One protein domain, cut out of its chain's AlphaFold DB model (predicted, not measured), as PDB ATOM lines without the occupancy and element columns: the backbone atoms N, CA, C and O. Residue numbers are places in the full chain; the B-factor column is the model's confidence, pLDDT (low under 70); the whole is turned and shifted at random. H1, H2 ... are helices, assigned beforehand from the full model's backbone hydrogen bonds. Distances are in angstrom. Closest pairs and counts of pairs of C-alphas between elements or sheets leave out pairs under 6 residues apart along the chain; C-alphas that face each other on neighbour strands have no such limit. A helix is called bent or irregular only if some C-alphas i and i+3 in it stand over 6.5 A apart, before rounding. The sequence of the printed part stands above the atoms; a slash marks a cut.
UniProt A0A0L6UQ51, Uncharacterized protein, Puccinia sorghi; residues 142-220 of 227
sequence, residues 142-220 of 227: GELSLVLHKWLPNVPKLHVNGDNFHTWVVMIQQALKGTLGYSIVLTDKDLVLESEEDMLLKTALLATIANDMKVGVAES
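This is residues 142 to 220 of the 227 residues of an uncharacterized protein of Puccinia sorghi (UniProt A0A0L6UQ51). Three helices of similar length, H1, H2 and H3, make a small triangular group: H1 packs on both H2 and H3, while H2 and H3 only just meet. The short H4 folds back on H3, away from H1 and H2, and a long loop, residues 181 to 194, joins H2 to H3. The 79 printed residues hold four named helices, H1 to H4 in chain order, and no named strand: all helix. The whole is compact, with a radius of gyration of the C-alphas of 11.9 A and spans of 31 by 28 by 24 A.

Start with H1, residues 142 to 154, and H2, residues 165 to 180: this helical hairpin touches closest at the C-alphas of Trp 151 and Ala 175, 5.3 A apart, opposite ways at a shallow tilt of 32 degrees, only just short of steep. Go on to H3, residues 195 to 208, the hub, touching three helices. It touches H1, closest at C-alphas 145 and 200, 6.8 A, the same way at a shallow tilt of 30 degrees. H2 and H3 only just touch, with 3 pairs of C-alphas within 8 A, through residues 172 to 176 and 200 to 204 alone; the closest C-alphas, 172 and 204, are 7.0 A apart, and the tilt is steep, 45 degrees, opposite ways. H4, residues 214 to 219, forms a helical hairpin with H3, touching its residues 202 to 206 alone, closest at C-alphas 206 and 214, 6.0 A, at a shallow tilt of 22 degrees; H4 is apart from H1 and H2. Packing is mostly aligned, three of the four touching pairs being at a shallow tilt. Every O i to N i+4 pair is within hydrogen-bond range in H2, H3 and H4; in H1, 7 of 9 are.

Find C-alpha 142 at (5.685, -46.375, 19.658), where H1 begins its 20.2 A; it is irregular, but only just, with C-alphas 150 and 153 6.7 A apart. H2 measures 22.1 A, H3 20.0 A and H4 8.6 A, ending at C-alpha 219, (-5.804, -34.229, 34.814).

The C-alphas of Glu 143 and Asn 161 are the farthest apart, 33.7 A. The printed part has no cut; the link H2 to H3 is long, H1 to H2 short and H3 to H4 tight. Mean pLDDT of the printed part is 87.3, and of H4 73; no printed residue is under 70.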
ATOM      1  N   GLY A 142       6.702 -46.196  20.699       70.25
ATOM      2  CA  GLY A 142       5.685 -46.375  19.658       70.25
ATOM      3  C   GLY A 142       5.240 -47.831  19.451       70.25
ATOM      4  O   GLY A 142       4.061 -48.081  19.207       70.25
ATOM      5  N   GLU A 143       6.142 -48.801  19.587       83.12
ATOM      6  CA  GLU A 143       5.838 -50.231  19.476       83.12
ATOM      7  C   GLU A 143       5.028 -50.725  20.676       83.12
ATOM      8  O   GLU A 143       4.027 -51.420  20.491       83.12
ATOM      9  N   LEU A 144       5.388 -50.305  21.894       85.94
ATOM     10  CA  LEU A 144       4.640 -50.652  23.107       85.94
ATOM     11  C   LEU A 144       3.210 -50.104  23.069       85.94
ATOM     12  O   LEU A 144       2.258 -50.820  23.377       85.94
ATOM     13  N   SER A 145       3.034 -48.864  22.609       87.88
ATOM     14  CA  SER A 145       1.706 -48.272  22.422       87.88
ATOM     15  C   SER A 145       0.859 -49.062  21.413       87.88
ATOM     16  O   SER A 145      -0.301 -49.382  21.683       87.88
ATOM     17  N   LEU A 146       1.442 -49.478  20.281       90.94
ATOM     18  CA  LEU A 146       0.747 -50.318  19.297       90.94
ATOM     19  C   LEU A 146       0.320 -51.669  19.877       90.94
ATOM     20  O   LEU A 146      -0.775 -52.146  19.571       90.94
ATOM     21  N   VAL A 147       1.168 -52.299  20.692       92.00
ATOM     22  CA  VAL A 147       0.826 -53.560  21.361       92.00
ATOM     23  C   VAL A 147      -0.303 -53.337  22.363       92.00
ATOM     24  O   VAL A 147      -1.283 -54.081  22.330       92.00
ATOM     25  N   LEU A 148      -0.243 -52.273  23.168       93.06
ATOM     26  CA  LEU A 148      -1.314 -51.925  24.099       93.06
ATOM     27  C   LEU A 148      -2.650 -51.750  23.370       93.06
ATOM     28  O   LEU A 148      -3.646 -52.355  23.760       93.06
ATOM     29  N   HIS A 149      -2.674 -51.019  22.254       91.62
ATOM     30  CA  HIS A 149      -3.885 -50.825  21.452       91.62
ATOM     31  C   HIS A 149      -4.497 -52.122  20.901       91.62
ATOM     32  O   HIS A 149      -5.700 -52.149  20.642       91.62
ATOM     33  N   LYS A 150      -3.724 -53.206  20.759       94.06
ATOM     34  CA  LYS A 150      -4.261 -54.534  20.407       94.06
ATOM     35  C   LYS A 150      -4.938 -55.230  21.589       94.06
ATOM     36  O   LYS A 150      -5.858 -56.015  21.374       94.06
ATOM     37  N   TRP A 151      -4.506 -54.947  22.817       92.31
ATOM     38  CA  TRP A 151      -5.079 -55.529  24.033       92.31
ATOM     39  C   TRP A 151      -6.346 -54.813  24.500       92.31
ATOM     40  O   TRP A 151      -7.285 -55.478  24.938       92.31
ATOM     41  N   LEU A 152      -6.402 -53.484  24.367       93.00
ATOM     42  CA  LEU A 152      -7.491 -52.654  24.901       93.00
ATOM     43  C   LEU A 152      -8.915 -53.056  24.469       93.00
ATOM     44  O   LEU A 152      -9.800 -52.972  25.315       93.00
ATOM     45  N   PRO A 153      -9.185 -53.537  23.238       92.12
ATOM     46  CA  PRO A 153     -10.523 -54.002  22.861       92.12
ATOM     47  C   PRO A 153     -11.048 -55.180  23.696       92.12
ATOM     48  O   PRO A 153     -12.258 -55.383  23.753       92.12
ATOM     49  N   ASN A 154     -10.158 -55.947  24.334       91.00
ATOM     50  CA  ASN A 154     -10.529 -57.068  25.200       91.00
ATOM     51  C   ASN A 154     -10.794 -56.631  26.645       91.00
ATOM     52  O   ASN A 154     -11.358 -57.399  27.421       91.00
ATOM     53  N   VAL A 155     -10.374 -55.425  27.026       91.62
ATOM     54  CA  VAL A 155     -10.578 -54.906  28.375       91.62
ATOM     55  C   VAL A 155     -11.999 -54.340  28.458       91.62
ATOM     56  O   VAL A 155     -12.353 -53.467  27.659       91.62
ATOM     57  N   PRO A 156     -12.842 -54.815  29.394       90.00
ATOM     58  CA  PRO A 156     -14.178 -54.259  29.566       90.00
ATOM     59  C   PRO A 156     -14.078 -52.784  29.952       90.00
ATOM     60  O   PRO A 156     -13.093 -52.357  30.545       90.00
ATOM     61  N   LYS A 157     -15.102 -51.986  29.652       91.31
ATOM     62  CA  LYS A 157     -15.121 -50.614  30.162       91.31
ATOM     63  C   LYS A 157     -15.459 -50.605  31.649       91.31
ATOM     64  O   LYS A 157     -16.381 -51.311  32.048       91.31
ATOM     65  N   LEU A 158     -14.763 -49.798  32.447       89.75
ATOM     66  CA  LEU A 158     -15.103 -49.609  33.855       89.75
ATOM     67  C   LEU A 158     -16.469 -48.928  33.953       89.75
ATOM     68  O   LEU A 158     -16.690 -47.865  33.363       89.75
ATOM     69  N   HIS A 159     -17.388 -49.551  34.680       86.56
ATOM     70  CA  HIS A 159     -18.692 -48.976  34.948       86.56
ATOM     71  C   HIS A 159     -18.596 -47.894  36.024       86.56
ATOM     72  O   HIS A 159     -17.810 -47.987  36.961       86.56
ATOM     73  N   VAL A 160     -19.461 -46.888  35.916       85.56
ATOM     74  CA  VAL A 160     -19.522 -45.741  36.840       85.56
ATOM     75  C   VAL A 160     -19.866 -46.167  38.271       85.56
ATOM     76  O   VAL A 160     -19.428 -45.555  39.236       85.56
ATOM     77  N   ASN A 161     -20.648 -47.237  38.417       86.75
ATOM     78  CA  ASN A 161     -20.993 -47.822  39.713       86.75
ATOM     79  C   ASN A 161     -19.865 -48.696  40.305       86.75
ATOM     80  O   ASN A 161     -20.002 -49.154  41.437       86.75
ATOM     81  N   GLY A 162     -18.791 -48.956  39.548       87.19
ATOM     82  CA  GLY A 162     -17.647 -49.766  39.965       87.19
ATOM     83  C   GLY A 162     -17.927 -51.264  40.137       87.19
ATOM     84  O   GLY A 162     -17.078 -51.972  40.676       87.19
ATOM     85  N   ASP A 163     -19.077 -51.782  39.693       89.75
ATOM     86  CA  ASP A 163     -19.465 -53.187  39.921       89.75
ATOM     87  C   ASP A 163     -18.514 -54.204  39.263       89.75
ATOM     88  O   ASP A 163     -18.358 -55.328  39.740       89.75
ATOM     89  N   ASN A 164     -17.826 -53.785  38.203       91.75
ATOM     90  CA  ASN A 164     -16.857 -54.573  37.462       91.75
ATOM     91  C   ASN A 164     -15.404 -54.172  37.745       91.75
ATOM     92  O   ASN A 164     -14.516 -54.618  37.018       91.75
ATOM     93  N   PHE A 165     -15.145 -53.373  38.788       88.69
ATOM     94  CA  PHE A 165     -13.812 -52.851  39.099       88.69
ATOM     95  C   PHE A 165     -12.764 -53.962  39.183       88.69
ATOM     96  O   PHE A 165     -11.762 -53.904  38.484       88.69
ATOM     97  N   HIS A 166     -13.018 -55.025  39.953       89.06
ATOM     98  CA  HIS A 166     -12.055 -56.121  40.104       89.06
ATOM     99  C   HIS A 166     -11.699 -56.782  38.761       89.06
ATOM    100  O   HIS A 166     -10.522 -56.927  38.429       89.06
ATOM    101  N   THR A 167     -12.712 -57.121  37.958       89.69
ATOM    102  CA  THR A 167     -12.524 -57.686  36.614       89.69
ATOM    103  C   THR A 167     -11.751 -56.728  35.712       89.69
ATOM    104  O   THR A 167     -10.865 -57.145  34.971       89.69
ATOM    105  N   TRP A 168     -12.064 -55.436  35.779       92.44
ATOM    106  CA  TRP A 168     -11.392 -54.409  35.000       92.44
ATOM    107  C   TRP A 168      -9.910 -54.264  35.375       92.44
ATOM    108  O   TRP A 168      -9.067 -54.299  34.479       92.44
ATOM    109  N   VAL A 169      -9.570 -54.205  36.671       90.50
ATOM    110  CA  VAL A 169      -8.175 -54.133  37.149       90.50
ATOM    111  C   VAL A 169      -7.357 -55.310  36.624       90.50
ATOM    112  O   VAL A 169      -6.279 -55.109  36.065       90.50
ATOM    113  N   VAL A 170      -7.877 -56.535  36.754       90.25
ATOM    114  CA  VAL A 170      -7.192 -57.751  36.284       90.25
ATOM    115  C   VAL A 170      -6.950 -57.696  34.774       90.25
ATOM    116  O   VAL A 170      -5.863 -58.027  34.300       90.25
ATOM    117  N   MET A 171      -7.933 -57.227  34.005       91.69
ATOM    118  CA  MET A 171      -7.811 -57.122  32.550       91.69
ATOM    119  C   MET A 171      -6.832 -56.023  32.116       91.69
ATOM    120  O   MET A 171      -6.094 -56.224  31.151       91.69
ATOM    121  N   ILE A 172      -6.757 -54.900  32.837       93.00
ATOM    122  CA  ILE A 172      -5.734 -53.868  32.610       93.00
ATOM    123  C   ILE A 172      -4.338 -54.406  32.934       93.00
ATOM    124  O   ILE A 172      -3.428 -54.247  32.124       93.00
ATOM    125  N   GLN A 173      -4.157 -55.074  34.076       93.44
ATOM    126  CA  GLN A 173      -2.877 -55.689  34.445       93.44
ATOM    127  C   GLN A 173      -2.423 -56.701  33.391       93.44
ATOM    128  O   GLN A 173      -1.257 -56.713  33.004       93.44
ATOM    129  N   GLN A 174      -3.347 -57.515  32.879       90.81
ATOM    130  CA  GLN A 174      -3.061 -58.473  31.817       90.81
ATOM    131  C   GLN A 174      -2.695 -57.781  30.497       90.81
ATOM    132  O   GLN A 174      -1.764 -58.220  29.824       90.81
ATOM    133  N   ALA A 175      -3.381 -56.693  30.132       92.62
ATOM    134  CA  ALA A 175      -3.048 -55.897  28.951       92.62
ATOM    135  C   ALA A 175      -1.650 -55.269  29.069       92.62
ATOM    136  O   ALA A 175      -0.855 -55.358  28.138       92.62
ATOM    137  N   LEU A 176      -1.317 -54.699  30.230       92.06
ATOM    138  CA  LEU A 176       0.009 -54.146  30.507       92.06
ATOM    139  C   LEU A 176       1.081 -55.235  30.504       92.06
ATOM    140  O   LEU A 176       2.119 -55.053  29.879       92.06
ATOM    141  N   LYS A 177       0.805 -56.401  31.094       91.06
ATOM    142  CA  LYS A 177       1.697 -57.562  31.043       91.06
ATOM    143  C   LYS A 177       1.939 -58.041  29.616       91.06
ATOM    144  O   LYS A 177       3.072 -58.353  29.259       91.06
ATOM    145  N   GLY A 178       0.894 -58.082  28.793       88.19
ATOM    146  CA  GLY A 178       0.988 -58.427  27.377       88.19
ATOM    147  C   GLY A 178       1.761 -57.402  26.544       88.19
ATOM    148  O   GLY A 178       2.309 -57.767  25.506       88.19
ATOM    149  N   THR A 179       1.824 -56.147  26.992       91.06
ATOM    150  CA  THR A 179       2.596 -55.072  26.355       91.06
ATOM    151  C   THR A 179       4.050 -55.039  26.816       91.06
ATOM    152  O   THR A 179       4.948 -54.928  25.989       91.06
ATOM    153  N   LEU A 180       4.289 -55.144  28.122       89.25
ATOM    154  CA  LEU A 180       5.597 -54.952  28.752       89.25
ATOM    155  C   LEU A 180       6.411 -56.247  28.869       89.25
ATOM    156  O   LEU A 180       7.631 -56.209  29.001       89.25
ATOM    157  N   GLY A 181       5.750 -57.406  28.830       88.12
ATOM    158  CA  GLY A 181       6.382 -58.715  28.998       88.12
ATOM    159  C   GLY A 181       6.606 -59.138  30.455       88.12
ATOM    160  O   GLY A 181       7.078 -60.249  30.692       88.12
ATOM    161  N   TYR A 182       6.234 -58.312  31.434       87.56
ATOM    162  CA  TYR A 182       6.281 -58.626  32.867       87.56
ATOM    163  C   TYR A 182       5.021 -58.148  33.592       87.56
ATOM    164  O   TYR A 182       4.247 -57.346  33.079       87.56
ATOM    165  N   SER A 183       4.777 -58.699  34.781       86.81
ATOM    166  CA  SER A 183       3.566 -58.416  35.551       86.81
ATOM    167  C   SER A 183       3.702 -57.122  36.347       86.81
ATOM    168  O   SER A 183       4.669 -56.967  37.086       86.81
ATOM    169  N   ILE A 184       2.690 -56.257  36.266       87.75
ATOM    170  CA  ILE A 184       2.526 -55.086  37.137       87.75
ATOM    171  C   ILE A 184       1.341 -55.343  38.065       87.75
ATOM    172  O   ILE A 184       0.270 -55.743  37.608       87.75
ATOM    173  N   VAL A 185       1.520 -55.100  39.363       89.06
ATOM    174  CA  VAL A 185       0.464 -55.256  40.370       89.06
ATOM    175  C   VAL A 185      -0.084 -53.883  40.743       89.06
ATOM    176  O   VAL A 185       0.349 -53.271  41.706       89.06
ATOM    177  N   LEU A 186      -1.071 -53.400  39.986       87.94
ATOM    178  CA  LEU A 186      -1.740 -52.104  40.224       87.94
ATOM    179  C   LEU A 186      -2.359 -51.917  41.622       87.94
ATOM    180  O   LEU A 186      -2.655 -50.796  42.006       87.94
ATOM    181  N   THR A 187      -2.599 -52.993  42.375       84.62
ATOM    182  CA  THR A 187      -3.130 -52.909  43.748       84.62
ATOM    183  C   THR A 187      -2.044 -52.727  44.805       84.62
ATOM    184  O   THR A 187      -2.363 -52.603  45.988       84.62
ATOM    185  N   ASP A 188      -0.774 -52.796  44.410       86.75
ATOM    186  CA  ASP A 188       0.349 -52.587  45.309       86.75
ATOM    187  C   ASP A 188       0.500 -51.091  45.618       86.75
ATOM    188  O   ASP A 188       0.527 -50.252  44.720       86.75
ATOM    189  N   LYS A 189       0.566 -50.762  46.909       81.25
ATOM    190  CA  LYS A 189       0.678 -49.381  47.395       81.25
ATOM    191  C   LYS A 189       2.081 -48.819  47.217       81.25
ATOM    192  O   LYS A 189       2.235 -47.602  47.180       81.25
ATOM    193  N   ASP A 190       3.066 -49.702  47.102       85.19
ATOM    194  CA  ASP A 190       4.470 -49.349  46.923       85.19
ATOM    195  C   ASP A 190       4.885 -49.451  45.445       85.19
ATOM    196  O   ASP A 190       6.075 -49.452  45.119       85.19
ATOM    197  N   LEU A 191       3.907 -49.539  44.533       86.88
ATOM    198  CA  LEU A 191       4.161 -49.607  43.104       86.88
ATOM    199  C   LEU A 191       4.784 -48.299  42.609       86.88
ATOM    200  O   LEU A 191       4.155 -47.241  42.619       86.88
ATOM    201  N   VAL A 192       6.012 -48.397  42.105       87.19
ATOM    202  CA  VAL A 192       6.707 -47.302  41.426       87.19
ATOM    203  C   VAL A 192       6.769 -47.626  39.942       87.19
ATOM    204  O   VAL A 192       7.360 -48.631  39.558       87.19
ATOM    205  N   LEU A 193       6.158 -46.770  39.124       87.75
ATOM    206  CA  LEU A 193       6.175 -46.890  37.669       87.75
ATOM    207  C   LEU A 193       7.256 -45.990  37.061       87.75
ATOM    208  O   LEU A 193       7.395 -44.820  37.427       87.75
ATOM    209  N   GLU A 194       7.998 -46.519  36.092       89.44
ATOM    210  CA  GLU A 194       8.790 -45.724  35.162       89.44
ATOM    211  C   GLU A 194       7.862 -44.851  34.296       89.44
ATOM    212  O   GLU A 194       6.712 -45.192  34.026       89.44
ATOM    213  N   SER A 195       8.382 -43.726  33.797       87.69
ATOM    214  CA  SER A 195       7.620 -42.763  32.977       87.69
ATOM    215  C   SER A 195       6.891 -43.407  31.785       87.69
ATOM    216  O   SER A 195       5.754 -43.058  31.467       87.69
ATOM    217  N   GLU A 196       7.523 -44.385  31.135       87.31
ATOM    218  CA  GLU A 196       6.934 -45.101  30.003       87.31
ATOM    219  C   GLU A 196       5.784 -46.026  30.426       87.31
ATOM    220  O   GLU A 196       4.748 -46.070  29.759       87.31
ATOM    221  N   GLU A 197       5.924 -46.714  31.560       90.25
ATOM    222  CA  GLU A 197       4.872 -47.558  32.128       90.25
ATOM    223  C   GLU A 197       3.681 -46.720  32.592       90.25
ATOM    224  O   GLU A 197       2.535 -47.078  32.321       90.25
ATOM    225  N   ASP A 198       3.945 -45.581  33.237       89.62
ATOM    226  CA  ASP A 198       2.915 -44.644  33.685       89.62
ATOM    227  C   ASP A 198       2.113 -44.089  32.501       89.62
ATOM    228  O   ASP A 198       0.882 -44.055  32.528       89.62
ATOM    229  N   MET A 199       2.790 -43.732  31.407       91.31
ATOM    230  CA  MET A 199       2.132 -43.275  30.184       91.31
ATOM    231  C   MET A 199       1.269 -44.377  29.546       91.31
ATOM    232  O   MET A 199       0.155 -44.106  29.077       91.31
ATOM    233  N   LEU A 200       1.749 -45.625  29.529       92.25
ATOM    234  CA  LEU A 200       0.974 -46.772  29.046       92.25
ATOM    235  C   LEU A 200      -0.236 -47.040  29.941       92.25
ATOM    236  O   LEU A 200      -1.335 -47.257  29.424       92.25
ATOM    237  N   LEU A 201      -0.067 -46.955  31.261       93.12
ATOM    238  CA  LEU A 201      -1.160 -47.053  32.216       93.12
ATOM    239  C   LEU A 201      -2.191 -45.958  31.944       93.12
ATOM    240  O   LEU A 201      -3.333 -46.292  31.646       93.12
ATOM    241  N   LYS A 202      -1.810 -44.674  31.907       90.50
ATOM    242  CA  LYS A 202      -2.724 -43.565  31.569       90.50
ATOM    243  C   LYS A 202      -3.489 -43.807  30.274       90.50
ATOM    244  O   LYS A 202      -4.700 -43.598  30.221       90.50
ATOM    245  N   THR A 203      -2.804 -44.282  29.238       91.75
ATOM    246  CA  THR A 203      -3.430 -44.609  27.951       91.75
ATOM    247  C   THR A 203      -4.479 -45.711  28.111       91.75
ATOM    248  O   THR A 203      -5.594 -45.587  27.598       91.75
ATOM    249  N   ALA A 204      -4.158 -46.769  28.858       92.12
ATOM    250  CA  ALA A 204      -5.076 -47.866  29.133       92.12
ATOM    251  C   ALA A 204      -6.298 -47.410  29.943       92.12
ATOM    252  O   ALA A 204      -7.430 -47.775  29.612       92.12
ATOM    253  N   LEU A 205      -6.090 -46.558  30.947       91.56
ATOM    254  CA  LEU A 205      -7.159 -45.972  31.752       91.56
ATOM    255  C   LEU A 205      -8.089 -45.125  30.891       91.56
ATOM    256  O   LEU A 205      -9.278 -45.416  30.809       91.56
ATOM    257  N   LEU A 206      -7.555 -44.147  30.158       90.00
ATOM    258  CA  LEU A 206      -8.342 -43.259  29.297       90.00
ATOM    259  C   LEU A 206      -9.124 -44.005  28.210       90.00
ATOM    260  O   LEU A 206     -10.182 -43.543  27.774       90.00
ATOM    261  N   ALA A 207      -8.628 -45.154  27.756       89.75
ATOM    262  CA  ALA A 207      -9.325 -45.979  26.780       89.75
ATOM    263  C   ALA A 207     -10.498 -46.769  27.383       89.75
ATOM    264  O   ALA A 207     -11.487 -47.017  26.685       89.75
ATOM    265  N   THR A 208     -10.405 -47.153  28.657       90.81
ATOM    266  CA  THR A 208     -11.282 -48.168  29.261       90.81
ATOM    267  C   THR A 208     -12.198 -47.630  30.355       90.81
ATOM    268  O   THR A 208     -13.217 -48.250  30.631       90.81
ATOM    269  N   ILE A 209     -11.943 -46.459  30.930       89.88
ATOM    270  CA  ILE A 209     -12.904 -45.810  31.830       89.88
ATOM    271  C   ILE A 209     -14.051 -45.151  31.054       89.88
ATOM    272  O   ILE A 209     -13.900 -44.706  29.905       89.88
ATOM    273  N   ALA A 210     -15.227 -45.092  31.681       81.06
ATOM    274  CA  ALA A 210     -16.368 -44.369  31.137       81.06
ATOM    275  C   ALA A 210     -16.054 -42.866  30.996       81.06
ATOM    276  O   ALA A 210     -15.242 -42.306  31.730       81.06
ATOM    277  N   ASN A 211     -16.647 -42.217  29.988       79.38
ATOM    278  CA  ASN A 211     -16.278 -40.851  29.587       79.38
ATOM    279  C   ASN A 211     -16.500 -39.804  30.689       79.38
ATOM    280  O   ASN A 211     -15.789 -38.808  30.734       79.38
ATOM    281  N   ASP A 212     -17.469 -40.040  31.559       75.31
ATOM    282  CA  ASP A 212     -17.784 -39.239  32.738       75.31
ATOM    283  C   ASP A 212     -16.715 -39.323  33.839       75.31
ATOM    284  O   ASP A 212     -16.597 -38.397  34.634       75.31
ATOM    285  N   MET A 213     -15.881 -40.367  33.836       72.56
ATOM    286  CA  MET A 213     -14.755 -40.535  34.765       72.56
ATOM    287  C   MET A 213     -13.400 -40.122  34.162       72.56
ATOM    288  O   MET A 213     -12.399 -40.039  34.870       72.56
ATOM    289  N   LYS A 214     -13.339 -39.825  32.855       77.12
ATOM    290  CA  LYS A 214     -12.075 -39.531  32.148       77.12
ATOM    291  C   LYS A 214     -11.387 -38.248  32.583       77.12
ATOM    292  O   LYS A 214     -10.170 -38.167  32.458       77.12
ATOM    293  N   VAL A 215     -12.149 -37.260  33.049       70.38
ATOM    294  CA  VAL A 215     -11.606 -35.945  33.420       70.38
ATOM    295  C   VAL A 215     -10.587 -36.085  34.551       70.38
ATOM    296  O   VAL A 215      -9.500 -35.534  34.438       70.38
ATOM    297  N   GLY A 216     -10.870 -36.921  35.557       70.44
ATOM    298  CA  GLY A 216      -9.937 -37.168  36.662       70.44
ATOM    299  C   GLY A 216      -8.616 -37.777  36.190       70.44
ATOM    300  O   GLY A 216      -7.554 -37.244  36.477       70.44
ATOM    301  N   VAL A 217      -8.669 -38.833  35.373       73.69
ATOM    302  CA  VAL A 217      -7.457 -39.500  34.859       73.69
ATOM    303  C   VAL A 217      -6.653 -38.612  33.907       73.69
ATOM    304  O   VAL A 217      -5.425 -38.679  33.893       73.69
ATOM    305  N   ALA A 218      -7.320 -37.793  33.092       72.25
ATOM    306  CA  ALA A 218      -6.648 -36.895  32.156       72.25
ATOM    307  C   ALA A 218      -5.898 -35.754  32.866       72.25
ATOM    308  O   ALA A 218      -4.882 -35.286  32.354       72.25
ATOM    309  N   GLU A 219      -6.397 -35.310  34.021       75.50
ATOM    310  CA  GLU A 219      -5.804 -34.229  34.814       75.50
ATOM    311  C   GLU A 219      -4.716 -34.724  35.785       75.50
ATOM    312  O   GLU A 219      -3.895 -33.927  36.244       75.50
ATOM    313  N   SER A 220      -4.651 -36.032  36.057       76.62
ATOM    314  CA  SER A 220      -3.659 -36.627  36.956       76.62
ATOM    315  C   SER A 220      -2.229 -36.622  36.399       76.62
ATOM    316  O   SER A 220      -1.961 -36.915  35.225       76.62
TER     317      SER A 220